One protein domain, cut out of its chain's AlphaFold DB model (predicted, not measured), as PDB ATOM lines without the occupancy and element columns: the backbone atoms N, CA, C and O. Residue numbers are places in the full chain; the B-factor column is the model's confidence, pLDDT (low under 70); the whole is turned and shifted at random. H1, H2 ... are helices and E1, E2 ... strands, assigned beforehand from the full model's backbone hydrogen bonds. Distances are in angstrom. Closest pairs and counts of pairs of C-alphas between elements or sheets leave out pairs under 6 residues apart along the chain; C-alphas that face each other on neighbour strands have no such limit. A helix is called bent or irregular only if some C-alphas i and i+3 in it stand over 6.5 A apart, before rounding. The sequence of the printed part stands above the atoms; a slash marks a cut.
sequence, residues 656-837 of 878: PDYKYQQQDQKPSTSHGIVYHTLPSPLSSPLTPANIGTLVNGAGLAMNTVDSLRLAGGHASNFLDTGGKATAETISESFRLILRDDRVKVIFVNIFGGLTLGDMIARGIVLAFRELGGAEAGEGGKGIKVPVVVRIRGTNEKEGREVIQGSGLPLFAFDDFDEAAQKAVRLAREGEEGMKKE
ATOM      1  N   PRO A 656      12.868 105.292   3.622       41.47
ATOM      2  CA  PRO A 656      11.646 105.625   4.357       41.47
ATOM      3  C   PRO A 656      11.157 107.044   4.040       41.47
ATOM      4  O   PRO A 656       9.984 107.231   3.720       41.47
ATOM      5  N   ASP A 657      12.077 108.014   4.018       41.25
ATOM      6  CA  ASP A 657      11.806 109.440   3.775       41.25
ATOM      7  C   ASP A 657      11.057 109.677   2.459       41.25
ATOM      8  O   ASP A 657      10.128 110.476   2.405       41.25
ATOM      9  N   TYR A 658      11.395 108.933   1.403       40.28
ATOM     10  CA  TYR A 658      10.759 109.069   0.092       40.28
ATOM     11  C   TYR A 658       9.310 108.567   0.096       40.28
ATOM     12  O   TYR A 658       8.431 109.175  -0.518       40.28
ATOM     13  N   LYS A 659       9.031 107.468   0.813       35.53
ATOM     14  CA  LYS A 659       7.666 106.937   0.952       35.53
ATOM     15  C   LYS A 659       6.777 107.865   1.785       35.53
ATOM     16  O   LYS A 659       5.607 108.019   1.440       35.53
ATOM     17  N   TYR A 660       7.332 108.518   2.807       41.25
ATOM     18  CA  TYR A 660       6.629 109.550   3.578       41.25
ATOM     19  C   TYR A 660       6.412 110.836   2.758       41.25
ATOM     20  O   TYR A 660       5.280 111.303   2.644       41.25
ATOM     21  N   GLN A 661       7.435 111.351   2.068       38.19
ATOM     22  CA  GLN A 661       7.319 112.563   1.239       38.19
ATOM     23  C   GLN A 661       6.363 112.419   0.040       38.19
ATOM     24  O   GLN A 661       5.820 113.418  -0.430       38.19
ATOM     25  N   GLN A 662       6.126 111.206  -0.476       37.56
ATOM     26  CA  GLN A 662       5.069 110.984  -1.474       37.56
ATOM     27  C   GLN A 662       3.652 110.984  -0.874       37.56
ATOM     28  O   GLN A 662       2.703 111.301  -1.593       37.56
ATOM     29  N   GLN A 663       3.481 110.670   0.416       36.69
ATOM     30  CA  GLN A 663       2.184 110.812   1.090       36.69
ATOM     31  C   GLN A 663       1.872 112.281   1.414       36.69
ATOM     32  O   GLN A 663       0.757 112.721   1.132       36.69
ATOM     33  N   ASP A 664       2.861 113.055   1.875       39.62
ATOM     34  CA  ASP A 664       2.711 114.492   2.186       39.62
ATOM     35  C   ASP A 664       2.426 115.365   0.934       39.62
ATOM     36  O   ASP A 664       1.908 116.475   1.041       39.62
ATOM     37  N   GLN A 665       2.671 114.863  -0.286       36.78
ATOM     38  CA  GLN A 665       2.373 115.587  -1.538       36.78
ATOM     39  C   GLN A 665       0.921 115.510  -2.027       36.78
ATOM     40  O   GLN A 665       0.562 116.175  -3.004       36.78
ATOM     41  N   LYS A 666       0.051 114.773  -1.330       37.09
ATOM     42  CA  LYS A 666      -1.368 115.130  -1.298       37.09
ATOM     43  C   LYS A 666      -1.607 115.947  -0.028       37.09
ATOM     44  O   LYS A 666      -1.822 115.330   1.016       37.09
ATOM     45  N   PRO A 667      -1.686 117.295  -0.098       39.34
ATOM     46  CA  PRO A 667      -2.423 118.018   0.934       39.34
ATOM     47  C   PRO A 667      -3.794 117.354   1.098       39.34
ATOM     48  O   PRO A 667      -4.362 116.850   0.120       39.34
ATOM     49  N   SER A 668      -4.344 117.338   2.312       41.66
ATOM     50  CA  SER A 668      -5.709 116.856   2.537       41.66
ATOM     51  C   SER A 668      -6.689 117.878   1.938       41.66
ATOM     52  O   SER A 668      -7.232 118.767   2.595       41.66
ATOM     53  N   THR A 669      -6.876 117.771   0.618       47.47
ATOM     54  CA  THR A 669      -7.538 118.761  -0.253       47.47
ATOM     55  C   THR A 669      -9.003 119.017   0.087       47.47
ATOM     56  O   THR A 669      -9.599 119.938  -0.462       47.47
ATOM     57  N   SER A 670      -9.585 118.236   0.995       51.53
ATOM     58  CA  SER A 670     -10.924 118.445   1.533       51.53
ATOM     59  C   SER A 670     -11.028 119.642   2.487       51.53
ATOM     60  O   SER A 670     -12.119 120.197   2.594       51.53
ATOM     61  N   HIS A 671      -9.940 120.060   3.153       63.22
ATOM     62  CA  HIS A 671     -10.026 121.026   4.264       63.22
ATOM     63  C   HIS A 671      -8.996 122.169   4.264       63.22
ATOM     64  O   HIS A 671      -9.167 123.114   5.027       63.22
ATOM     65  N   GLY A 672      -7.967 122.133   3.409       76.38
ATOM     66  CA  GLY A 672      -6.960 123.207   3.337       76.38
ATOM     67  C   GLY A 672      -5.892 123.162   4.438       76.38
ATOM     68  O   GLY A 672      -5.223 124.161   4.673       76.38
ATOM     69  N   ILE A 673      -5.732 122.008   5.093       85.88
ATOM     70  CA  ILE A 673      -4.678 121.761   6.082       85.88
ATOM     71  C   ILE A 673      -3.339 121.601   5.349       85.88
ATOM     72  O   ILE A 673      -3.235 120.815   4.401       85.88
ATOM     73  N   VAL A 674      -2.309 122.303   5.819       88.88
ATOM     74  CA  VAL A 674      -0.912 122.093   5.414       88.88
ATOM     75  C   VAL A 674      -0.243 121.238   6.482       88.88
ATOM     76  O   VAL A 674      -0.271 121.585   7.660       88.88
ATOM     77  N   TYR A 675       0.353 120.121   6.076       90.50
ATOM     78  CA  TYR A 675       1.046 119.190   6.961       90.50
ATOM     79  C   TYR A 675       2.376 118.798   6.333       90.50
ATOM     80  O   TYR A 675       2.393 118.387   5.175       90.50
ATOM     81  N   HIS A 676       3.455 118.898   7.107       87.62
ATOM     82  CA  HIS A 676       4.779 118.419   6.715       87.62
ATOM     83  C   HIS A 676       5.397 117.627   7.858       87.62
ATOM     84  O   HIS A 676       5.501 118.128   8.982       87.62
ATOM     85  N   THR A 677       5.864 116.419   7.567       86.56
ATOM     86  CA  THR A 677       6.658 115.629   8.515       86.56
ATOM     87  C   THR A 677       8.049 116.256   8.686       86.56
ATOM     88  O   THR A 677       8.744 116.505   7.700       86.56
ATOM     89  N   LEU A 678       8.486 116.497   9.926       85.19
ATOM     90  CA  LEU A 678       9.815 117.039  10.240       85.19
ATOM     91  C   LEU A 678      10.765 115.916  10.704       85.19
ATOM     92  O   LEU A 678      10.365 115.068  11.514       85.19
ATOM     93  N   PRO A 679      12.018 115.864  10.214       75.19
ATOM     94  CA  PRO A 679      12.991 114.856  10.628       75.19
ATOM     95  C   PRO A 679      13.486 115.103  12.061       75.19
ATOM     96  O   PRO A 679      13.466 116.226  12.560       75.19
ATOM     97  N   SER A 680      13.980 114.054  12.723       72.44
ATOM     98  CA  SER A 680      14.757 114.238  13.958       72.44
ATOM     99  C   SER A 680      16.090 114.934  13.639       72.44
ATOM    100  O   SER A 680      16.708 114.599  12.625       72.44
ATOM    101  N   PRO A 681      16.570 115.861  14.485       62.59
ATOM    102  CA  PRO A 681      17.826 116.569  14.251       62.59
ATOM    103  C   PRO A 681      19.018 115.604  14.287       62.59
ATOM    104  O   PRO A 681      19.264 114.938  15.292       62.59
ATOM    105  N   LEU A 682      19.819 115.577  13.217       48.50
ATOM    106  CA  LEU A 682      21.045 114.765  13.162       48.50
ATOM    107  C   LEU A 682      22.080 115.174  14.226       48.50
ATOM    108  O   LEU A 682      22.894 114.353  14.637       48.50
ATOM    109  N   SER A 683      22.031 116.427  14.690       41.50
ATOM    110  CA  SER A 683      22.879 116.968  15.758       41.50
ATOM    111  C   SER A 683      22.438 116.584  17.173       41.50
ATOM    112  O   SER A 683      23.191 116.807  18.109       41.50
ATOM    113  N   SER A 684      21.245 116.009  17.373       43.56
ATOM    114  CA  SER A 684      20.815 115.576  18.708       43.56
ATOM    115  C   SER A 684      20.034 114.257  18.671       43.56
ATOM    116  O   SER A 684      18.825 114.228  18.910       43.56
ATOM    117  N   PRO A 685      20.717 113.122  18.416       49.06
ATOM    118  CA  PRO A 685      20.084 111.799  18.397       49.06
ATOM    119  C   PRO A 685      19.476 111.381  19.751       49.06
ATOM    120  O   PRO A 685      18.697 110.432  19.800       49.06
ATOM    121  N   LEU A 686      19.803 112.087  20.842       54.00
ATOM    122  CA  LEU A 686      19.233 111.889  22.178       54.00
ATOM    123  C   LEU A 686      17.896 112.625  22.398       54.00
ATOM    124  O   LEU A 686      17.171 112.277  23.328       54.00
ATOM    125  N   THR A 687      17.536 113.605  21.559       63.59
ATOM    126  CA  THR A 687      16.239 114.305  21.620       63.59
ATOM    127  C   THR A 687      15.479 114.142  20.297       63.59
ATOM    128  O   THR A 687      15.575 115.002  19.416       63.59
ATOM    129  N   PRO A 688      14.734 113.033  20.113       78.06
ATOM    130  CA  PRO A 688      14.011 112.771  18.873       78.06
ATOM    131  C   PRO A 688      12.881 113.781  18.647       78.06
ATOM    132  O   PRO A 688      12.277 114.278  19.596       78.06
ATOM    133  N   ALA A 689      12.540 114.023  17.382       85.94
ATOM    134  CA  ALA A 689      11.357 114.790  17.012       85.94
ATOM    135  C   ALA A 689      10.088 113.982  17.327       85.94
ATOM    136  O   ALA A 689       9.761 113.023  16.625       85.94
ATOM    137  N   ASN A 690       9.422 114.334  18.429       91.88
ATOM    138  CA  ASN A 690       8.373 113.532  19.070       91.88
ATOM    139  C   ASN A 690       7.185 114.352  19.622       91.88
ATOM    140  O   ASN A 690       6.271 113.776  20.224       91.88
ATOM    141  N   ILE A 691       7.172 115.671  19.411       95.50
ATOM    142  CA  ILE A 691       6.053 116.561  19.754       95.50
ATOM    143  C   ILE A 691       5.211 116.793  18.497       95.50
ATOM    144  O   ILE A 691       5.645 117.483  17.576       95.50
ATOM    145  N   GLY A 692       4.000 116.245  18.456       96.81
ATOM    146  CA  GLY A 692       3.062 116.525  17.373       96.81
ATOM    147  C   GLY A 692       2.498 117.938  17.510       96.81
ATOM    148  O   GLY A 692       1.975 118.266  18.571       96.81
ATOM    149  N   THR A 693       2.577 118.786  16.485       97.31
ATOM    150  CA  THR A 693       2.031 120.159  16.545       97.31
ATOM    151  C   THR A 693       0.686 120.264  15.831       97.31
ATOM    152  O   THR A 693       0.497 119.667  14.770       97.31
ATOM    153  N   LEU A 694      -0.247 121.031  16.406       96.31
ATOM    154  CA  LEU A 694      -1.532 121.394  15.800       96.31
ATOM    155  C   LEU A 694      -1.769 122.895  16.013       96.31
ATOM    156  O   LEU A 694      -2.047 123.333  17.132       96.31
ATOM    157  N   VAL A 695      -1.634 123.686  14.947       95.00
ATOM    158  CA  VAL A 695      -1.634 125.158  15.008       95.00
ATOM    159  C   VAL A 695      -2.468 125.748  13.871       95.00
ATOM    160  O   VAL A 695      -2.625 125.111  12.832       95.00
ATOM    161  N   ASN A 696      -3.009 126.957  14.048       91.94
ATOM    162  CA  ASN A 696      -3.676 127.704  12.978       91.94
ATOM    163  C   ASN A 696      -2.859 128.917  12.501       91.94
ATOM    164  O   ASN A 696      -2.400 129.748  13.287       91.94
ATOM    165  N   GLY A 697      -2.754 129.055  11.184       90.50
ATOM    166  CA  GLY A 697      -1.976 130.066  10.483       90.50
ATOM    167  C   GLY A 697      -0.473 129.779  10.500       90.50
ATOM    168  O   GLY A 697       0.172 129.796  11.550       90.50
ATOM    169  N   ALA A 698       0.084 129.597   9.306       92.12
ATOM    170  CA  ALA A 698       1.474 129.269   9.005       92.12
ATOM    171  C   ALA A 698       2.529 129.966   9.879       92.12
ATOM    172  O   ALA A 698       3.406 129.302  10.423       92.12
ATOM    173  N   GLY A 699       2.437 131.287  10.065       94.19
ATOM    174  CA  GLY A 699       3.397 132.030  10.893       94.19
ATOM    175  C   GLY A 699       3.404 131.596  12.364       94.19
ATOM    176  O   GLY A 699       4.473 131.425  12.950       94.19
ATOM    177  N   LEU A 700       2.228 131.355  12.956       95.12
ATOM    178  CA  LEU A 700       2.124 130.839  14.324       95.12
ATOM    179  C   LEU A 700       2.598 129.383  14.395       95.12
ATOM    180  O   LEU A 700       3.234 129.002  15.375       95.12
ATOM    181  N   ALA A 701       2.350 128.584  13.352       96.38
ATOM    182  CA  ALA A 701       2.846 127.212  13.261       96.38
ATOM    183  C   ALA A 701       4.384 127.168  13.215       96.38
ATOM    184  O   ALA A 701       4.993 126.456  14.011       96.38
ATOM    185  N   MET A 702       5.016 127.998  12.375       96.75
ATOM    186  CA  MET A 702       6.476 128.149  12.319       96.75
ATOM    187  C   MET A 702       7.043 128.574  13.677       96.75
ATOM    188  O   MET A 702       7.900 127.889  14.227       96.75
ATOM    189  N   ASN A 703       6.505 129.642  14.273       97.12
ATOM    190  CA  ASN A 703       7.003 130.128  15.557       97.12
ATOM    191  C   ASN A 703       6.747 129.150  16.722       97.12
ATOM    192  O   ASN A 703       7.517 129.131  17.681       97.12
ATOM    193  N   THR A 704       5.715 128.304  16.636       97.12
ATOM    194  CA  THR A 704       5.493 127.217  17.602       97.12
ATOM    195  C   THR A 704       6.604 126.168  17.507       97.12
ATOM    196  O   THR A 704       7.111 125.743  18.544       97.12
ATOM    197  N   VAL A 705       7.027 125.786  16.295       96.44
ATOM    198  CA  VAL A 705       8.168 124.873  16.089       96.44
ATOM    199  C   VAL A 705       9.460 125.498  16.632       96.44
ATOM    200  O   VAL A 705      10.135 124.867  17.447       96.44
ATOM    201  N   ASP A 706       9.751 126.753  16.274       95.06
ATOM    202  CA  ASP A 706      10.934 127.481  16.763       95.06
ATOM    203  C   ASP A 706      10.956 127.565  18.302       95.06
ATOM    204  O   ASP A 706      11.977 127.343  18.950       95.06
ATOM    205  N   SER A 707       9.810 127.863  18.920       94.25
ATOM    206  CA  SER A 707       9.736 128.054  20.372       94.25
ATOM    207  C   SER A 707       9.787 126.730  21.147       94.25
ATOM    208  O   SER A 707      10.330 126.697  22.250       94.25
ATOM    209  N   LEU A 708       9.300 125.620  20.575       94.19
ATOM    210  CA  LEU A 708       9.527 124.275  21.123       94.19
ATOM    211  C   LEU A 708      11.016 123.902  21.107       94.19
ATOM    212  O   LEU A 708      11.503 123.315  22.077       94.19
ATOM    213  N   ARG A 709      11.746 124.285  20.049       91.19
ATOM    214  CA  ARG A 709      13.203 124.114  19.967       91.19
ATOM    215  C   ARG A 709      13.923 124.908  21.053       91.19
ATOM    216  O   ARG A 709      14.775 124.345  21.738       91.19
ATOM    217  N   LEU A 710      13.544 126.171  21.261       88.25
ATOM    218  CA  LEU A 710      14.081 127.008  22.344       88.25
ATOM    219  C   LEU A 710      13.773 126.439  23.743       88.25
ATOM    220  O   LEU A 710      14.596 126.564  24.644       88.25
ATOM    221  N   ALA A 711      12.638 125.754  23.916       88.75
ATOM    222  CA  ALA A 711      12.297 125.016  25.138       88.75
ATOM    223  C   ALA A 711      13.012 123.647  25.273       88.75
ATOM    224  O   ALA A 711      12.784 122.922  26.243       88.75
ATOM    225  N   GLY A 712      13.876 123.267  24.324       88.12
ATOM    226  CA  GLY A 712      14.662 122.029  24.371       88.12
ATOM    227  C   GLY A 712      13.902 120.760  23.962       88.12
ATOM    228  O   GLY A 712      14.258 119.667  24.417       88.12
ATOM    229  N   GLY A 713      12.858 120.880  23.140       89.62
ATOM    230  CA  GLY A 713      12.178 119.752  22.493       89.62
ATOM    231  C   GLY A 713      12.127 119.890  20.973       89.62
ATOM    232  O   GLY A 713      12.634 120.853  20.407       89.62
ATOM    233  N   HIS A 714      11.523 118.910  20.299       91.00
ATOM    234  CA  HIS A 714      11.490 118.858  18.837       91.00
ATOM    235  C   HIS A 714      10.114 118.466  18.305       91.00
ATOM    236  O   HIS A 714       9.563 117.421  18.664       91.00
ATOM    237  N   ALA A 715       9.584 119.297  17.407       94.69
ATOM    238  CA  ALA A 715       8.349 119.013  16.694       94.69
ATOM    239  C   ALA A 715       8.559 117.885  15.669       94.69
ATOM    240  O   ALA A 715       9.478 117.953  14.857       94.69
ATOM    241  N   SER A 716       7.702 116.862  15.677       93.62
ATOM    242  CA  SER A 716       7.691 115.785  14.669       93.62
ATOM    243  C   SER A 716       7.071 116.215  13.340       93.62
ATOM    244  O   SER A 716       7.280 115.562  12.320       93.62
ATOM    245  N   ASN A 717       6.311 117.309  13.344       94.56
ATOM    246  CA  ASN A 717       5.639 117.862  12.178       94.56
ATOM    247  C   ASN A 717       5.482 119.385  12.289       94.56
ATOM    248  O   ASN A 717       5.424 119.944  13.387       94.56
ATOM    249  N   PHE A 718       5.309 120.021  11.136       95.00
ATOM    250  CA  PHE A 718       4.653 121.316  10.988       95.00
ATOM    251  C   PHE A 718       3.198 121.062  10.574       95.00
ATOM    252  O   PHE A 718       2.948 120.256   9.674       95.00
ATOM    253  N   LEU A 719       2.232 121.714  11.225       94.44
ATOM    254  CA  LEU A 719       0.827 121.694  10.810       94.44
ATOM    255  C   LEU A 719       0.222 123.092  10.909       94.44
ATOM    256  O   LEU A 719       0.222 123.694  11.983       94.44
ATOM    257  N   ASP A 720      -0.368 123.545   9.806       92.81
ATOM    258  CA  ASP A 720      -1.327 124.648   9.771       92.81
ATOM    259  C   ASP A 720      -2.718 124.090   9.427       92.81
ATOM    260  O   ASP A 720      -2.918 123.525   8.351       92.81
ATOM    261  N   THR A 721      -3.699 124.258  10.320       87.44
ATOM    262  CA  THR A 721      -5.107 123.873  10.087       87.44
ATOM    263  C   THR A 721      -5.790 124.695   8.986       87.44
ATOM    264  O   THR A 721      -6.939 124.425   8.640       87.44
ATOM    265  N   GLY A 722      -5.128 125.743   8.494       75.75
ATOM    266  CA  GLY A 722      -5.686 126.793   7.657       75.75
ATOM    267  C   GLY A 722      -6.385 127.879   8.479       75.75
ATOM    268  O   GLY A 722      -6.517 127.801   9.706       75.75
ATOM    269  N   GLY A 723      -6.897 128.903   7.788       62.28
ATOM    270  CA  GLY A 723      -7.473 130.114   8.394       62.28
ATOM    271  C   GLY A 723      -8.719 129.929   9.280       62.28
ATOM    272  O   GLY A 723      -9.235 130.918   9.807       62.28
ATOM    273  N   LYS A 724      -9.229 128.701   9.460       73.12
ATOM    274  CA  LYS A 724     -10.319 128.372  10.394       73.12
ATOM    275  C   LYS A 724     -10.116 127.001  11.032       73.12
ATOM    276  O   LYS A 724     -10.315 125.989  10.373       73.12
ATOM    277  N   ALA A 725      -9.870 126.983  12.338       79.56
ATOM    278  CA  ALA A 725      -9.930 125.767  13.142       79.56
ATOM    279  C   ALA A 725     -11.404 125.395  13.419       79.56
ATOM    280  O   ALA A 725     -11.999 125.869  14.386       79.56
ATOM    281  N   THR A 726     -12.027 124.620  12.529       83.88
ATOM    282  CA  THR A 726     -13.342 123.983  12.746       83.88
ATOM    283  C   THR A 726     -13.176 122.597  13.378       83.88
ATOM    284  O   THR A 726     -12.082 122.030  13.340       83.88
ATOM    285  N   ALA A 727     -14.248 122.017  13.929       83.44
ATOM    286  CA  ALA A 727     -14.191 120.680  14.529       83.44
ATOM    287  C   ALA A 727     -13.681 119.620  13.533       83.44
ATOM    288  O   ALA A 727     -12.840 118.802  13.885       83.44
ATOM    289  N   GLU A 728     -14.096 119.704  12.268       83.81
ATOM    290  CA  GLU A 728     -13.673 118.799  11.196       83.81
ATOM    291  C   GLU A 728     -12.171 118.937  10.899       83.81
ATOM    292  O   GLU A 728     -11.462 117.930  10.834       83.81
ATOM    293  N   THR A 729     -11.663 120.175  10.786       87.19
ATOM    294  CA  THR A 729     -10.223 120.428  10.570       87.19
ATOM    295  C   THR A 729      -9.373 119.941  11.744       87.19
ATOM    296  O   THR A 729      -8.313 119.355  11.530       87.19
ATOM    297  N   ILE A 730      -9.849 120.133  12.980       89.81
ATOM    298  CA  ILE A 730      -9.179 119.694  14.207       89.81
ATOM    299  C   ILE A 730      -9.137 118.159  14.251       89.81
ATOM    300  O   ILE A 730      -8.062 117.592  14.446       89.81
ATOM    301  N   SER A 731     -10.263 117.480  13.998       88.06
ATOM    302  CA  SER A 731     -10.331 116.014  13.951       88.06
ATOM    303  C   SER A 731      -9.402 115.423  12.889       88.06
ATOM    304  O   SER A 731      -8.691 114.460  13.174       88.06
ATOM    305  N   GLU A 732      -9.351 115.993  11.680       87.81
ATOM    306  CA  GLU A 732      -8.433 115.502  10.643       87.81
ATOM    307  C   GLU A 732      -6.965 115.798  10.971       87.81
ATOM    308  O   GLU A 732      -6.102 114.959  10.726       87.81
ATOM    309  N   SER A 733      -6.675 116.930  11.616       91.56
ATOM    310  CA  SER A 733      -5.326 117.252  12.095       91.56
ATOM    311  C   SER A 733      -4.835 116.249  13.142       91.56
ATOM    312  O   SER A 733      -3.717 115.751  13.027       91.56
ATOM    313  N   PHE A 734      -5.683 115.855  14.102       91.50
ATOM    314  CA  PHE A 734      -5.364 114.754  15.017       91.50
ATOM    315  C   PHE A 734      -5.109 113.436  14.263       91.50
ATOM    316  O   PHE A 734      -4.129 112.753  14.560       91.50
ATOM    317  N   ARG A 735      -5.927 113.089  13.255       88.44
ATOM    318  CA  ARG A 735      -5.709 111.885  12.422       88.44
ATOM    319  C   ARG A 735      -4.432 111.935  11.585       88.44
ATOM    320  O   ARG A 735      -3.921 110.871  11.253       88.44
ATOM    321  N   LEU A 736      -3.950 113.114  11.194       88.56
ATOM    322  CA  LEU A 736      -2.687 113.280  10.468       88.56
ATOM    323  C   LEU A 736      -1.495 113.078  11.408       88.56
ATOM    324  O   LEU A 736      -0.661 112.218  11.143       88.56
ATOM    325  N   ILE A 737      -1.478 113.787  12.542       91.44
ATOM    326  CA  ILE A 737      -0.409 113.707  13.551       91.44
ATOM    327  C   ILE A 737      -0.250 112.271  14.080       91.44
ATOM    328  O   ILE A 737       0.861 111.761  14.179       91.44
ATOM    329  N   LEU A 738      -1.358 111.579  14.368       89.44
ATOM    330  CA  LEU A 738      -1.349 110.218  14.928       89.44
ATOM    331  C   LEU A 738      -0.927 109.113  13.933       89.44
ATOM    332  O   LEU A 738      -0.904 107.943  14.315       89.44
ATOM    333  N   ARG A 739      -0.583 109.450  12.680       88.25
ATOM    334  CA  ARG A 739       0.069 108.511  11.741       88.25
ATOM    335  C   ARG A 739       1.559 108.337  12.031       88.25
ATOM    336  O   ARG A 739       2.133 107.337  11.607       88.25
ATOM    337  N   ASP A 740       2.176 109.289  12.726       85.00
ATOM    338  CA  ASP A 740       3.594 109.247  13.066       85.00
ATOM    339  C   ASP A 740       3.806 108.623  14.454       85.00
ATOM    340  O   ASP A 740       3.596 109.249  15.495       85.00
ATOM    341  N   ASP A 741       4.279 107.375  14.472       86.88
ATOM    342  CA  ASP A 741       4.565 106.623  15.700       86.88
ATOM    343  C   ASP A 741       5.689 107.234  16.564       86.88
ATOM    344  O   ASP A 741       5.881 106.812  17.714       86.88
ATOM    345  N   ARG A 742       6.420 108.248  16.070       89.31
ATOM    346  CA  ARG A 742       7.359 109.041  16.883       89.31
ATOM    347  C   ARG A 742       6.641 109.937  17.887       89.31
ATOM    348  O   ARG A 742       7.210 110.189  18.946       89.31
ATOM    349  N   VAL A 743       5.414 110.378  17.602       91.69
ATOM    350  CA  VAL A 743       4.649 111.290  18.468       91.69
ATOM    351  C   VAL A 743       4.449 110.667  19.856       91.69
ATOM    352  O   VAL A 743       4.001 109.522  19.989       91.69
ATOM    353  N   LYS A 744       4.805 111.420  20.904       91.44
ATOM    354  CA  LYS A 744       4.593 111.068  22.325       91.44
ATOM    355  C   LYS A 744       3.705 112.059  23.070       91.44
ATOM    356  O   LYS A 744       3.180 111.718  24.122       91.44
ATOM    357  N   VAL A 745       3.498 113.249  22.516       93.38
ATOM    358  CA  VAL A 745       2.607 114.297  23.031       93.38
ATOM    359  C   VAL A 745       2.097 115.115  21.848       93.38
ATOM    360  O   VAL A 745       2.812 115.255  20.856       93.38
ATOM    361  N   ILE A 746       0.889 115.666  21.944       95.69
ATOM    362  CA  ILE A 746       0.383 116.643  20.970       95.69
ATOM    363  C   ILE A 746       0.314 118.016  21.636       95.69
ATOM    364  O   ILE A 746      -0.314 118.163  22.684       95.69
ATOM    365  N   PHE A 747       0.939 119.023  21.031       97.44
ATOM    366  CA  PHE A 747       0.820 120.420  21.432       97.44
ATOM    367  C   PHE A 747      -0.119 121.159  20.476       97.44
ATOM    368  O   PHE A 747       0.198 121.399  19.309       97.44
ATOM    369  N   VAL A 748      -1.292 121.509  20.994       96.81
ATOM    370  CA  VAL A 748      -2.290 122.345  20.331       96.81
ATOM    371  C   VAL A 748      -2.050 123.794  20.750       96.81
ATOM    372  O   VAL A 748      -2.257 124.131  21.914       96.81
ATOM    373  N   ASN A 749      -1.653 124.658  19.818       95.81
ATOM    374  CA  ASN A 749      -1.504 126.099  20.050       95.81
ATOM    375  C   ASN A 749      -2.360 126.845  19.025       95.81
ATOM    376  O   ASN A 749      -2.001 126.900  17.855       95.81
ATOM    377  N   ILE A 750      -3.516 127.376  19.431       93.56
ATOM    378  CA  ILE A 750      -4.479 127.993  18.504       93.56
ATOM    379  C   ILE A 750      -4.815 129.421  18.940       93.56
ATOM    380  O   ILE A 750      -5.211 129.671  20.081       93.56
ATOM    381  N   PHE A 751      -4.753 130.356  17.992       91.62
ATOM    382  CA  PHE A 751      -5.291 131.699  18.160       91.62
ATOM    383  C   PHE A 751      -6.749 131.777  17.673       91.62
ATOM    384  O   PHE A 751      -7.039 131.801  16.469       91.62
ATOM    385  N   GLY A 752      -7.673 131.857  18.626       85.88
ATOM    386  CA  GLY A 752      -9.106 132.087  18.471       85.88
ATOM    387  C   GLY A 752      -9.453 133.516  18.041       85.88
ATOM    388  O   GLY A 752     -10.019 134.305  18.798       85.88
ATOM    389  N   GLY A 753      -9.092 133.862  16.806       82.12
ATOM    390  CA  GLY A 753      -9.509 135.102  16.155       82.12
ATOM    391  C   GLY A 753     -10.820 134.929  15.385       82.12
ATOM    392  O   GLY A 753     -11.867 135.416  15.797       82.12
ATOM    393  N   LEU A 754     -10.739 134.249  14.235       79.44
ATOM    394  CA  LEU A 754     -11.862 134.033  13.308       79.44
ATOM    395  C   LEU A 754     -12.815 132.910  13.742       79.44
ATOM    396  O   LEU A 754     -14.010 132.969  13.450       79.44
ATOM    397  N   THR A 755     -12.287 131.892  14.422       83.75
ATOM    398  CA  THR A 755     -13.079 130.950  15.223       83.75
ATOM    399  C   THR A 755     -12.895 131.334  16.687       83.75
ATOM    400  O   THR A 755     -11.776 131.630  17.095       83.75
ATOM    401  N   LEU A 756     -13.969 131.331  17.475       89.50
ATOM    402  CA  LEU A 756     -13.922 131.678  18.897       89.50
ATOM    403  C   LEU A 756     -13.251 130.563  19.721       89.50
ATOM    404  O   LEU A 756     -13.409 129.380  19.405       89.50
ATOM    405  N   GLY A 757     -12.530 130.925  20.785       90.31
ATOM    406  CA  GLY A 757     -11.777 129.993  21.632       90.31
ATOM    407  C   GLY A 757     -12.634 128.889  22.256       90.31
ATOM    408  O   GLY A 757     -12.219 127.732  22.309       90.31
ATOM    409  N   ASP A 758     -13.874 129.202  22.627       91.56
ATOM    410  CA  ASP A 758     -14.839 128.238  23.158       91.56
ATOM    411  C   ASP A 758     -15.365 127.258  22.093       91.56
ATOM    412  O   ASP A 758     -15.620 126.088  22.390       91.56
ATOM    413  N   MET A 759     -15.470 127.692  20.833       90.44
ATOM    414  CA  MET A 759     -15.779 126.803  19.708       90.44
ATOM    415  C   MET A 759     -14.602 125.878  19.376       90.44
ATOM    416  O   MET A 759     -14.820 124.689  19.143       90.44
ATOM    417  N   ILE A 760     -13.371 126.400  19.402       92.06
ATOM    418  CA  ILE A 760     -12.137 125.616  19.226       92.06
ATOM    419  C   ILE A 760     -12.038 124.539  20.310       92.06
ATOM    420  O   ILE A 760     -11.866 123.363  19.994       92.06
ATOM    421  N   ALA A 761     -12.228 124.915  21.578       93.25
ATOM    422  CA  ALA A 761     -12.184 123.988  22.704       93.25
ATOM    423  C   ALA A 761     -13.220 122.860  22.579       93.25
ATOM    424  O   ALA A 761     -12.884 121.689  22.763       93.25
ATOM    425  N   ARG A 762     -14.465 123.183  22.194       92.81
ATOM    426  CA  ARG A 762     -15.497 122.165  21.925       92.81
ATOM    427  C   ARG A 762     -15.119 121.254  20.753       92.81
ATOM    428  O   ARG A 762     -15.367 120.056  20.840       92.81
ATOM    429  N   GLY A 763     -14.481 121.789  19.709       91.62
ATOM    430  CA  GLY A 763     -13.933 121.004  18.597       91.62
ATOM    431  C   GLY A 763     -12.849 120.015  19.035       91.62
ATOM    432  O   GLY A 763     -12.909 118.850  18.659       91.62
ATOM    433  N   ILE A 764     -11.912 120.438  19.893       92.19
ATOM    434  CA  ILE A 764     -10.864 119.568  20.464       92.19
ATOM    435  C   ILE A 764     -11.480 118.453  21.322       92.19
ATOM    436  O   ILE A 764     -11.131 117.286  21.157       92.19
ATOM    437  N   VAL A 765     -12.421 118.788  22.212       90.75
ATOM    438  CA  VAL A 765     -13.110 117.805  23.074       90.75
ATOM    439  C   VAL A 765     -13.915 116.797  22.249       90.75
ATOM    440  O   VAL A 765     -13.927 115.612  22.585       90.75
ATOM    441  N   LEU A 766     -14.569 117.240  21.171       88.44
ATOM    442  CA  LEU A 766     -15.295 116.358  20.256       88.44
ATOM    443  C   LEU A 766     -14.331 115.429  19.506       88.44
ATOM    444  O   LEU A 766     -14.492 114.215  19.595       88.44
ATOM    445  N   ALA A 767     -13.286 115.976  18.876       87.69
ATOM    446  CA  ALA A 767     -12.262 115.206  18.169       87.69
ATOM    447  C   ALA A 767     -11.621 114.128  19.057       87.69
ATOM    448  O   ALA A 767     -11.464 112.982  18.638       87.69
ATOM    449  N   PHE A 768     -11.300 114.470  20.310       85.94
ATOM    450  CA  PHE A 768     -10.735 113.524  21.272       85.94
ATOM    451  C   PHE A 768     -11.711 112.383  21.604       85.94
ATOM    452  O   PHE A 768     -11.299 111.228  21.707       85.94
ATOM    453  N   ARG A 769     -13.009 112.680  21.746       84.31
ATOM    454  CA  ARG A 769     -14.049 111.676  22.038       84.31
ATOM    455  C   ARG A 769     -14.365 110.784  20.840       84.31
ATOM    456  O   ARG A 769     -14.500 109.581  21.029       84.31
ATOM    457  N   GLU A 770     -14.449 111.346  19.637       83.31
ATOM    458  CA  GLU A 770     -14.651 110.591  18.391       83.31
ATOM    459  C   GLU A 770     -13.488 109.623  18.150       83.31
ATOM    460  O   GLU A 770     -13.695 108.424  17.972       83.31
ATOM    461  N   LEU A 771     -12.251 110.123  18.224       77.50
ATOM    462  CA  LEU A 771     -11.051 109.315  18.000       77.50
ATOM    463  C   LEU A 771     -10.758 108.345  19.156       77.50
ATOM    464  O   LEU A 771     -10.094 107.338  18.942       77.50
ATOM    465  N   GLY A 772     -11.245 108.612  20.371       63.34
ATOM    466  CA  GLY A 772     -11.157 107.696  21.514       63.34
ATOM    467  C   GLY A 772     -12.310 106.688  21.634       63.34
ATOM    468  O   GLY A 772     -12.272 105.844  22.528       63.34
ATOM    469  N   GLY A 773     -13.346 106.791  20.793       54.97
ATOM    470  CA  GLY A 773     -14.608 106.060  20.925       54.97
ATOM    471  C   GLY A 773     -14.732 104.790  20.074       54.97
ATOM    472  O   GLY A 773     -13.849 104.420  19.304       54.97
ATOM    473  N   ALA A 774     -15.890 104.130  20.186       42.88
ATOM    474  CA  ALA A 774     -16.199 102.859  19.519       42.88
ATOM    475  C   ALA A 774     -16.341 102.935  17.978       42.88
ATOM    476  O   ALA A 774     -16.556 101.907  17.344       42.88
ATOM    477  N   GLU A 775     -16.202 104.120  17.373       42.47
ATOM    478  CA  GLU A 775     -16.120 104.294  15.911       42.47
ATOM    479  C   GLU A 775     -14.693 104.120  15.358       42.47
ATOM    480  O   GLU A 775     -14.476 104.205  14.147       42.47
ATOM    481  N   ALA A 776     -13.715 103.809  16.217       46.66
ATOM    482  CA  ALA A 776     -12.420 103.278  15.806       46.66
ATOM    483  C   ALA A 776     -12.579 101.873  15.185       46.66
ATOM    484  O   ALA A 776     -12.311 100.856  15.824       46.66
ATOM    485  N   GLY A 777     -13.017 101.828  13.922       39.44
ATOM    486  CA  GLY A 777     -13.047 100.612  13.107       39.44
ATOM    487  C   GLY A 777     -11.677  99.924  13.055       39.44
ATOM    488  O   GLY A 777     -10.650 100.551  13.325       39.44
ATOM    489  N   GLU A 778     -11.671  98.627  12.730       36.62
ATOM    490  CA  GLU A 778     -10.510  97.730  12.847       36.62
ATOM    491  C   GLU A 778      -9.217  98.337  12.258       36.62
ATOM    492  O   GLU A 778      -8.996  98.340  11.048       36.62
ATOM    493  N   GLY A 779      -8.366  98.881  13.140       44.50
ATOM    494  CA  GLY A 779      -7.142  99.616  12.790       44.50
ATOM    495  C   GLY A 779      -6.943 100.953  13.524       44.50
ATOM    496  O   GLY A 779      -5.815 101.443  13.594       44.50
ATOM    497  N   GLY A 780      -7.987 101.545  14.112       41.53
ATOM    498  CA  GLY A 780      -7.900 102.851  14.780       41.53
ATOM    499  C   GLY A 780      -7.120 102.856  16.107       41.53
ATOM    500  O   GLY A 780      -7.648 102.465  17.149       41.53
ATOM    501  N   LYS A 781      -5.889 103.392  16.118       50.81
ATOM    502  CA  LYS A 781      -5.252 103.877  17.358       50.81
ATOM    503  C   LYS A 781      -5.957 105.171  17.792       50.81
ATOM    504  O   LYS A 781      -5.726 106.215  17.192       50.81
ATOM    505  N   GLY A 782      -6.792 105.112  18.831       63.69
ATOM    506  CA  GLY A 782      -7.345 106.328  19.440       63.69
ATOM    507  C   GLY A 782      -6.283 107.211  20.106       63.69
ATOM    508  O   GLY A 782      -5.120 106.809  20.211       63.69
ATOM    509  N   ILE A 783      -6.663 108.409  20.570       77.06
ATOM    510  CA  ILE A 783      -5.707 109.360  21.170       77.06
ATOM    511  C   ILE A 783      -5.198 108.824  22.518       77.06
ATOM    512  O   ILE A 783      -5.846 108.962  23.552       77.06
ATOM    513  N   LYS A 784      -4.026 108.179  22.484       78.94
ATOM    514  CA  LYS A 784      -3.343 107.584  23.649       78.94
ATOM    515  C   LYS A 784      -2.218 108.453  24.212       78.94
ATOM    516  O   LYS A 784      -1.743 108.192  25.309       78.94
ATOM    517  N   VAL A 785      -1.790 109.461  23.455       85.38
ATOM    518  CA  VAL A 785      -0.769 110.429  23.870       85.38
ATOM    519  C   VAL A 785      -1.416 111.603  24.615       85.38
ATOM    520  O   VAL A 785      -2.528 112.001  24.253       85.38
ATOM    521  N   PRO A 786      -0.753 112.183  25.632       88.88
ATOM    522  CA  PRO A 786      -1.230 113.398  26.280       88.88
ATOM    523  C   PRO A 786      -1.330 114.563  25.286       88.88
ATOM    524  O   PRO A 786      -0.548 114.662  24.335       88.88
ATOM    525  N   VAL A 787      -2.275 115.472  25.535       93.00
ATOM    526  CA  VAL A 787      -2.478 116.670  24.711       93.00
ATOM    527  C   VAL A 787      -2.344 117.918  25.579       93.00
ATOM    528  O   VAL A 787      -3.101 118.113  26.531       93.00
ATOM    529  N   VAL A 788      -1.385 118.775  25.243       95.62
ATOM    530  CA  VAL A 788      -1.232 120.111  25.828       95.62
ATOM    531  C   VAL A 788      -1.966 121.104  24.936       95.62
ATOM    532  O   VAL A 788      -1.803 121.075  23.719       95.62
ATOM    533  N   VAL A 789      -2.797 121.959  25.526       96.38
ATOM    534  CA  VAL A 789      -3.706 122.860  24.815       96.38
ATOM    535  C   VAL A 789      -3.502 124.294  25.286       96.38
ATOM    536  O   VAL A 789      -3.693 124.618  26.458       96.38
ATOM    537  N   ARG A 790      -3.192 125.174  24.340       95.75
ATOM    538  CA  ARG A 790      -3.160 126.622  24.505       95.75
ATOM    539  C   ARG A 790      -4.125 127.257  23.512       95.75
ATOM    540  O   ARG A 790      -4.020 127.037  22.305       95.75
ATOM    541  N   ILE A 791      -5.063 128.048  24.023       93.75
ATOM    542  CA  ILE A 791      -6.037 128.799  23.224       93.75
ATOM    543  C   ILE A 791      -5.948 130.262  23.647       93.75
ATOM    544  O   ILE A 791      -6.135 130.564  24.822       93.75
ATOM    545  N   ARG A 792      -5.672 131.169  22.706       93.06
ATOM    546  CA  ARG A 792      -5.644 132.627  22.948       93.06
ATOM    547  C   ARG A 792      -6.636 133.373  22.064       93.06
ATOM    548  O   ARG A 792      -7.017 132.859  21.023       93.06
ATOM    549  N   GLY A 793      -6.995 134.602  22.421       91.44
ATOM    550  CA  GLY A 793      -7.845 135.486  21.623       91.44
ATOM    551  C   GLY A 793      -9.271 135.603  22.164       91.44
ATOM    552  O   GLY A 793      -9.493 135.668  23.371       91.44
ATOM    553  N   THR A 794     -10.249 135.677  21.262       90.06
ATOM    554  CA  THR A 794     -11.664 135.863  21.615       90.06
ATOM    555  C   THR A 794     -12.198 134.612  22.309       90.06
ATOM    556  O   THR A 794     -12.031 133.508  21.791       90.06
ATOM    557  N   ASN A 795     -12.874 134.776  23.447       91.94
ATOM    558  CA  ASN A 795     -13.387 133.687  24.289       91.94
ATOM    559  C   ASN A 795     -12.301 132.691  24.767       91.94
ATOM    560  O   ASN A 795     -12.552 131.487  24.871       91.94
ATOM    561  N   GLU A 796     -11.066 133.156  25.010       91.62
ATOM    562  CA  GLU A 796      -9.969 132.292  25.485       91.62
ATOM    563  C   GLU A 796     -10.265 131.659  26.859       91.62
ATOM    564  O   GLU A 796     -10.001 130.474  27.065       91.62
ATOM    565  N   LYS A 797     -10.910 132.409  27.765       91.25
ATOM    566  CA  LYS A 797     -11.269 131.942  29.110       91.25
ATOM    567  C   LYS A 797     -12.325 130.835  29.064       91.25
ATOM    568  O   LYS A 797     -12.141 129.779  29.665       91.25
ATOM    569  N   GLU A 798     -13.399 131.053  28.317       93.19
ATOM    570  CA  GLU A 798     -14.484 130.096  28.101       93.19
ATOM    571  C   GLU A 798     -13.968 128.837  27.384       93.19
ATOM    572  O   GLU A 798     -14.374 127.721  27.704       93.19
ATOM    573  N   GLY A 799     -13.016 128.999  26.456       92.19
ATOM    574  CA  GLY A 799     -12.281 127.887  25.852       92.19
ATOM    575  C   GLY A 799     -11.528 127.050  26.882       92.19
ATOM    576  O   GLY A 799     -11.677 125.826  26.904       92.19
ATOM    577  N   ARG A 800     -10.776 127.686  27.787       91.12
ATOM    578  CA  ARG A 800     -10.083 126.979  28.873       91.12
ATOM    579  C   ARG A 800     -11.052 126.273  29.826       91.12
ATOM    580  O   ARG A 800     -10.812 125.112  30.156       91.12
ATOM    581  N   GLU A 801     -12.149 126.919  30.215       92.19
ATOM    582  CA  GLU A 801     -13.193 126.324  31.065       92.19
ATOM    583  C   GLU A 801     -13.813 125.068  30.409       92.19
ATOM    584  O   GLU A 801     -13.997 124.050  31.080       92.19
ATOM    585  N   VAL A 802     -14.034 125.072  29.085       92.94
ATOM    586  CA  VAL A 802     -14.490 123.891  28.319       92.94
ATOM    587  C   VAL A 802     -13.466 122.749  28.327       92.94
ATOM    588  O   VAL A 802     -13.860 121.590  28.475       92.94
ATOM    589  N   ILE A 803     -12.166 123.036  28.173       91.44
ATOM    590  CA  ILE A 803     -11.118 122.000  28.228       91.44
ATOM    591  C   ILE A 803     -11.022 121.409  29.641       91.44
ATOM    592  O   ILE A 803     -11.069 120.188  29.796       91.44
ATOM    593  N   GLN A 804     -10.946 122.256  30.673       88.19
ATOM    594  CA  GLN A 804     -10.810 121.834  32.073       88.19
ATOM    595  C   GLN A 804     -12.039 121.043  32.559       88.19
ATOM    596  O   GLN A 804     -11.893 120.017  33.220       88.19
ATOM    597  N   GLY A 805     -13.251 121.447  32.163       85.44
ATOM    598  CA  GLY A 805     -14.496 120.736  32.479       85.44
ATOM    599  C   GLY A 805     -14.752 119.458  31.662       85.44
ATOM    600  O   GLY A 805     -15.769 118.799  31.873       85.44
ATOM    601  N   SER A 806     -13.879 119.093  30.715       86.44
ATOM    602  CA  SER A 806     -14.133 117.987  29.776       86.44
ATOM    603  C   SER A 806     -14.010 116.580  30.378       86.44
ATOM    604  O   SER A 806     -14.582 115.636  29.816       86.44
ATOM    605  N   GLY A 807     -13.256 116.441  31.478       78.56
ATOM    606  CA  GLY A 807     -12.883 115.161  32.098       78.56
ATOM    607  C   GLY A 807     -11.848 114.338  31.313       78.56
ATOM    608  O   GLY A 807     -11.644 113.168  31.624       78.56
ATOM    609  N   LEU A 808     -11.229 114.919  30.281       81.44
ATOM    610  CA  LEU A 808     -10.265 114.264  29.388       81.44
ATOM    611  C   LEU A 808      -8.807 114.585  29.791       81.44
ATOM    612  O   LEU A 808      -8.579 115.575  30.488       81.44
ATOM    613  N   PRO A 809      -7.801 113.805  29.340       79.56
ATOM    614  CA  PRO A 809      -6.379 114.070  29.593       79.56
ATOM    615  C   PRO A 809      -5.827 115.216  28.721       79.56
ATOM    616  O   PRO A 809      -4.918 115.036  27.909       79.56
ATOM    617  N   LEU A 810      -6.416 116.401  28.889       88.69
ATOM    618  CA  LEU A 810      -6.082 117.641  28.193       88.69
ATOM    619  C   LEU A 810      -5.514 118.647  29.205       88.69
ATOM    620  O   LEU A 810      -6.187 119.003  30.173       88.69
ATOM    621  N   PHE A 811      -4.292 119.130  28.984       89.62
ATOM    622  CA  PHE A 811      -3.636 120.098  29.871       89.62
ATOM    623  C   PHE A 811      -3.784 121.513  29.302       89.62
ATOM    624  O   PHE A 811      -3.167 121.823  28.287       89.62
ATOM    625  N   ALA A 812      -4.604 122.364  29.928       92.19
ATOM    626  CA  ALA A 812      -4.886 123.718  29.441       92.19
ATOM    627  C   ALA A 812      -3.969 124.786  30.067       92.19
ATOM    628  O   ALA A 812      -3.816 124.813  31.290       92.19
ATOM    629  N   PHE A 813      -3.435 125.691  29.240       93.31
ATOM    630  CA  PHE A 813      -2.539 126.784  29.648       93.31
ATOM    631  C   PHE A 813      -2.896 128.118  28.978       93.31
ATOM    632  O   PHE A 813      -3.296 128.149  27.810       93.31
ATOM    633  N   ASP A 814      -2.686 129.216  29.712       89.31
ATOM    634  CA  ASP A 814      -2.816 130.584  29.193       89.31
ATOM    635  C   ASP A 814      -1.453 131.122  28.701       89.31
ATOM    636  O   ASP A 814      -1.378 131.767  27.647       89.31
ATOM    637  N   ASP A 815      -0.358 130.856  29.422       92.12
ATOM    638  CA  ASP A 815       0.992 131.228  28.989       92.12
ATOM    639  C   ASP A 815       1.542 130.293  27.892       92.12
ATOM    640  O   ASP A 815       1.085 129.159  27.729       92.12
ATOM    641  N   PHE A 816       2.474 130.788  27.068       93.44
ATOM    642  CA  PHE A 816       3.118 129.965  26.040       93.44
ATOM    643  C   PHE A 816       4.303 129.155  26.574       93.44
ATOM    644  O   PHE A 816       4.407 127.971  26.250       93.44
ATOM    645  N   ASP A 817       5.195 129.772  27.347       93.38
ATOM    646  CA  ASP A 817       6.439 129.136  27.778       93.38
ATOM    647  C   ASP A 817       6.123 127.971  28.733       93.38
ATOM    648  O   ASP A 817       6.681 126.886  28.569       93.38
ATOM    649  N   GLU A 818       5.153 128.138  29.641       94.75
ATOM    650  CA  GLU A 818       4.626 127.052  30.491       94.75
ATOM    651  C   GLU A 818       4.088 125.870  29.666       94.75
ATOM    652  O   GLU A 818       4.416 124.706  29.923       94.75
ATOM    653  N   ALA A 819       3.277 126.158  28.641       95.12
ATOM    654  CA  ALA A 819       2.662 125.144  27.789       95.12
ATOM    655  C   ALA A 819       3.713 124.384  26.963       95.12
ATOM    656  O   ALA A 819       3.679 123.153  26.878       95.12
ATOM    657  N   ALA A 820       4.683 125.108  26.397       95.12
ATOM    658  CA  ALA A 820       5.797 124.531  25.659       95.12
ATOM    659  C   ALA A 820       6.662 123.648  26.570       95.12
ATOM    660  O   ALA A 820       6.896 122.486  26.242       95.12
ATOM    661  N   GLN A 821       7.062 124.135  27.749       93.62
ATOM    662  CA  GLN A 821       7.823 123.351  28.730       93.62
ATOM    663  C   GLN A 821       7.072 122.086  29.164       93.62
ATOM    664  O   GLN A 821       7.669 121.007  29.229       93.62
ATOM    665  N   LYS A 822       5.754 122.172  29.398       93.94
ATOM    666  CA  LYS A 822       4.921 121.003  29.716       93.94
ATOM    667  C   LYS A 822       4.904 119.985  28.576       93.94
ATOM    668  O   LYS A 822       5.030 118.788  28.842       93.94
ATOM    669  N   ALA A 823       4.788 120.434  27.325       94.75
ATOM    670  CA  ALA A 823       4.866 119.554  26.163       94.75
ATOM    671  C   ALA A 823       6.244 118.875  26.068       94.75
ATOM    672  O   ALA A 823       6.306 117.653  25.957       94.75
ATOM    673  N   VAL A 824       7.346 119.622  26.206       92.81
ATOM    674  CA  VAL A 824       8.713 119.065  26.189       92.81
ATOM    675  C   VAL A 824       8.931 118.048  27.317       92.81
ATOM    676  O   VAL A 824       9.501 116.983  27.065       92.81
ATOM    677  N   ARG A 825       8.444 118.314  28.538       90.94
ATOM    678  CA  ARG A 825       8.531 117.371  29.669       90.94
ATOM    679  C   ARG A 825       7.798 116.061  29.366       90.94
ATOM    680  O   ARG A 825       8.408 114.995  29.409       90.94
ATOM    681  N   LEU A 826       6.528 116.143  28.963       90.50
ATOM    682  CA  LEU A 826       5.721 114.970  28.603       90.50
ATOM    683  C   LEU A 826       6.321 114.177  27.429       90.50
ATOM    684  O   LEU A 826       6.257 112.949  27.420       90.50
ATOM    685  N   ALA A 827       6.950 114.853  26.465       89.81
ATOM    686  CA  ALA A 827       7.625 114.207  25.344       89.81
ATOM    687  C   ALA A 827       8.831 113.352  25.771       89.81
ATOM    688  O   ALA A 827       9.124 112.343  25.129       89.81
ATOM    689  N   ARG A 828       9.532 113.748  26.843       85.19
ATOM    690  CA  ARG A 828      10.665 113.003  27.420       85.19
ATOM    691  C   ARG A 828      10.203 111.849  28.317       85.19
ATOM    692  O   ARG A 828      10.837 110.801  28.317       85.19
ATOM    693  N   GLU A 829       9.108 112.031  29.054       79.31
ATOM    694  CA  GLU A 829       8.582 111.056  30.027       79.31
ATOM    695  C   GLU A 829       7.658 109.981  29.417       79.31
ATOM    696  O   GLU A 829       7.470 108.913  30.004       79.31
ATOM    697  N   GLY A 830       7.062 110.240  28.249       63.97
ATOM    698  CA  GLY A 830       6.184 109.294  27.556       63.97
ATOM    699  C   GLY A 830       4.916 108.925  28.343       63.97
ATOM    700  O   GLY A 830       4.353 109.735  29.082       63.97
ATOM    701  N   GLU A 831       4.445 107.681  28.188       52.44
ATOM    702  CA  GLU A 831       3.205 107.198  28.828       52.44
ATOM    703  C   GLU A 831       3.272 107.156  30.371       52.44
ATOM    704  O   GLU A 831       2.230 107.082  31.028       52.44
ATOM    705  N   GLU A 832       4.464 107.208  30.978       52.62
ATOM    706  CA  GLU A 832       4.604 107.229  32.439       52.62
ATOM    707  C   GLU A 832       4.265 108.596  33.047       52.62
ATOM    708  O   GLU A 832       3.639 108.645  34.109       52.62
ATOM    709  N   GLY A 833       4.582 109.701  32.360       54.44
ATOM    710  CA  GLY A 833       4.226 111.057  32.809       54.44
ATOM    711  C   GLY A 833       2.709 111.255  32.925       54.44
ATOM    712  O   GLY A 833       2.214 111.842  33.887       54.44
ATOM    713  N   MET A 834       1.942 110.647  32.012       50.72
ATOM    714  CA  MET A 834       0.471 110.679  32.009       50.72
ATOM    715  C   MET A 834      -0.173 109.945  33.205       50.72
ATOM    716  O   MET A 834      -1.346 110.167  33.497       50.72
ATOM    717  N   LYS A 835       0.569 109.081  33.915       50.69
ATOM    718  CA  LYS A 835       0.084 108.381  35.121       50.69
ATOM    719  C   LYS A 835       0.407 109.113  36.426       50.69
ATOM    720  O   LYS A 835      -0.209 108.798  37.442       50.69
ATOM    721  N   LYS A 836       1.369 110.044  36.415       50.47
ATOM    722  CA  LYS A 836       1.829 110.768  37.615       50.47
ATOM    723  C   LYS A 836       0.987 112.004  37.929       50.47
ATOM    724  O   LYS A 836       0.720 112.260  39.096       50.47
ATOM    725  N   GLU A 837       0.532 112.733  36.911       52.88
ATOM    726  CA  GLU A 837      -0.210 113.988  37.085       52.88
ATOM    727  C   GLU A 837      -1.665 113.873  36.611       52.88
ATOM    728  O   GLU A 837      -1.936 113.434  35.490       52.88
TER     729      GLU A 837
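What this domain is: This is residues 656 to 837 of the 878 residues of the protein "Succinyl-CoA synthetase-like protein" of Coniella lustricola (UniProt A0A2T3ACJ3). A twisted slab of four parallel strands makes the core of this domain, with H3, H4 and H5 covering one face and H2 and H6 the other. Next to its edge strand E2 sits a small two-strand sheet of E1 and E3, and H1 lies farthest out, past E1. The printed part has 182 residues, with six named helices and six named strands in the order H1, E1, E2, H2, E3, H3, E4, H4, E5, H5, E6, H6, a mixed class of helices and strands. The large sheet runs E2, E4, E5, E6, all parallel, while E1 and E3 are antiparallel. The whole is compact, with a radius of gyration of the C-alphas of 15.2 A, and rounded, spanning 41 by 35 by 35 A.

Where its parts are: Begin with the large sheet: E2 is residues 691 to 695, E4 is 745 to 752 and 21.8 A long, E5 is 787 to 793 and 19.8 A long, and E6 is 810 to 813. Find C-alpha 745 at (2.607, 114.297, 23.031); from there E4 runs to C-alpha 752 at (-9.106, 132.087, 18.471). On one face look for H3, residues 727 to 737, 15.5 A; H4, residues 757 to 772, 22.3 A; and H5, residues 796 to 804, 12.4 A. On the other are H2, residues 698 to 710, 18.5 A, and H6, residues 816 to 836, 22.5 A. H6 is irregular, C-alphas 828 and 831 being 9.6 A apart, and has a kink of 115 degrees near residue 830. The small sheet is E1, residues 674 to 677, and E3, residues 717 to 720; H1, residues 656 to 664, begins at C-alpha 656, (11.646, 105.625, 4.357).

How they stand to each other: In the large sheet, N 692 is 2.9 A from O 745 between E2 and E4, N 790 is 2.8 A from O 748 between E4 and E5, and N 811 is 2.9 A from O 787 between E5 and E6, each within hydrogen-bond range. From edge to edge the strands' lines turn by 64 degrees. Helices on both faces make three layers. E4, H4, E5 and E5, H5, E6 are strand-helix-strand units, two parallel neighbour strands with a helix between, and both crossovers are right-handed. H4 and H5 touch at a shallow tilt of 25 degrees, the same way, their closest C-alphas being those of Asp 758 and Gly 799, 3.7 A apart. H3 and H4 touch at a steep tilt of 53 degrees, closest at the C-alphas of Ala 727 and Gly 763, 4.1 A. On the opposite face, H2 touches H6 with residues 707 to 708 alone, closest at the C-alphas of Leu 708 and Ala 820, 5.9 A. H6 has a height over the sheet of 5.9 A. The closest C-alphas of E2 and E3, Val 695 and Asp 720, are 5.3 A apart. Across E1 and E3, N 674 and O 720 are 2.9 A apart, within hydrogen-bond range. H1 is apart from H3 and E3, for instance; its closest C-alphas to E1 are Asp 664 and His 676, 6.3 A. Every O i to N i+4 pair is within hydrogen-bond range in H2, H3, H4 and H5, but 4 of 5 in H1 and 11 of 17 in H6.

The domain as a whole: The C-alphas farthest apart, those of Tyr 658 and Glu 798, are 43.2 A apart. The printed part has no cut. The links from E1 to E2, residues 678 to 690, and from H4 to E5, residues 773 to 786, are long. The mean pLDDT of the printed part is 79.7; look for values under 70 at residues 656 to 671, 681 to 687, 723, 772 to 782 and 830 to 837.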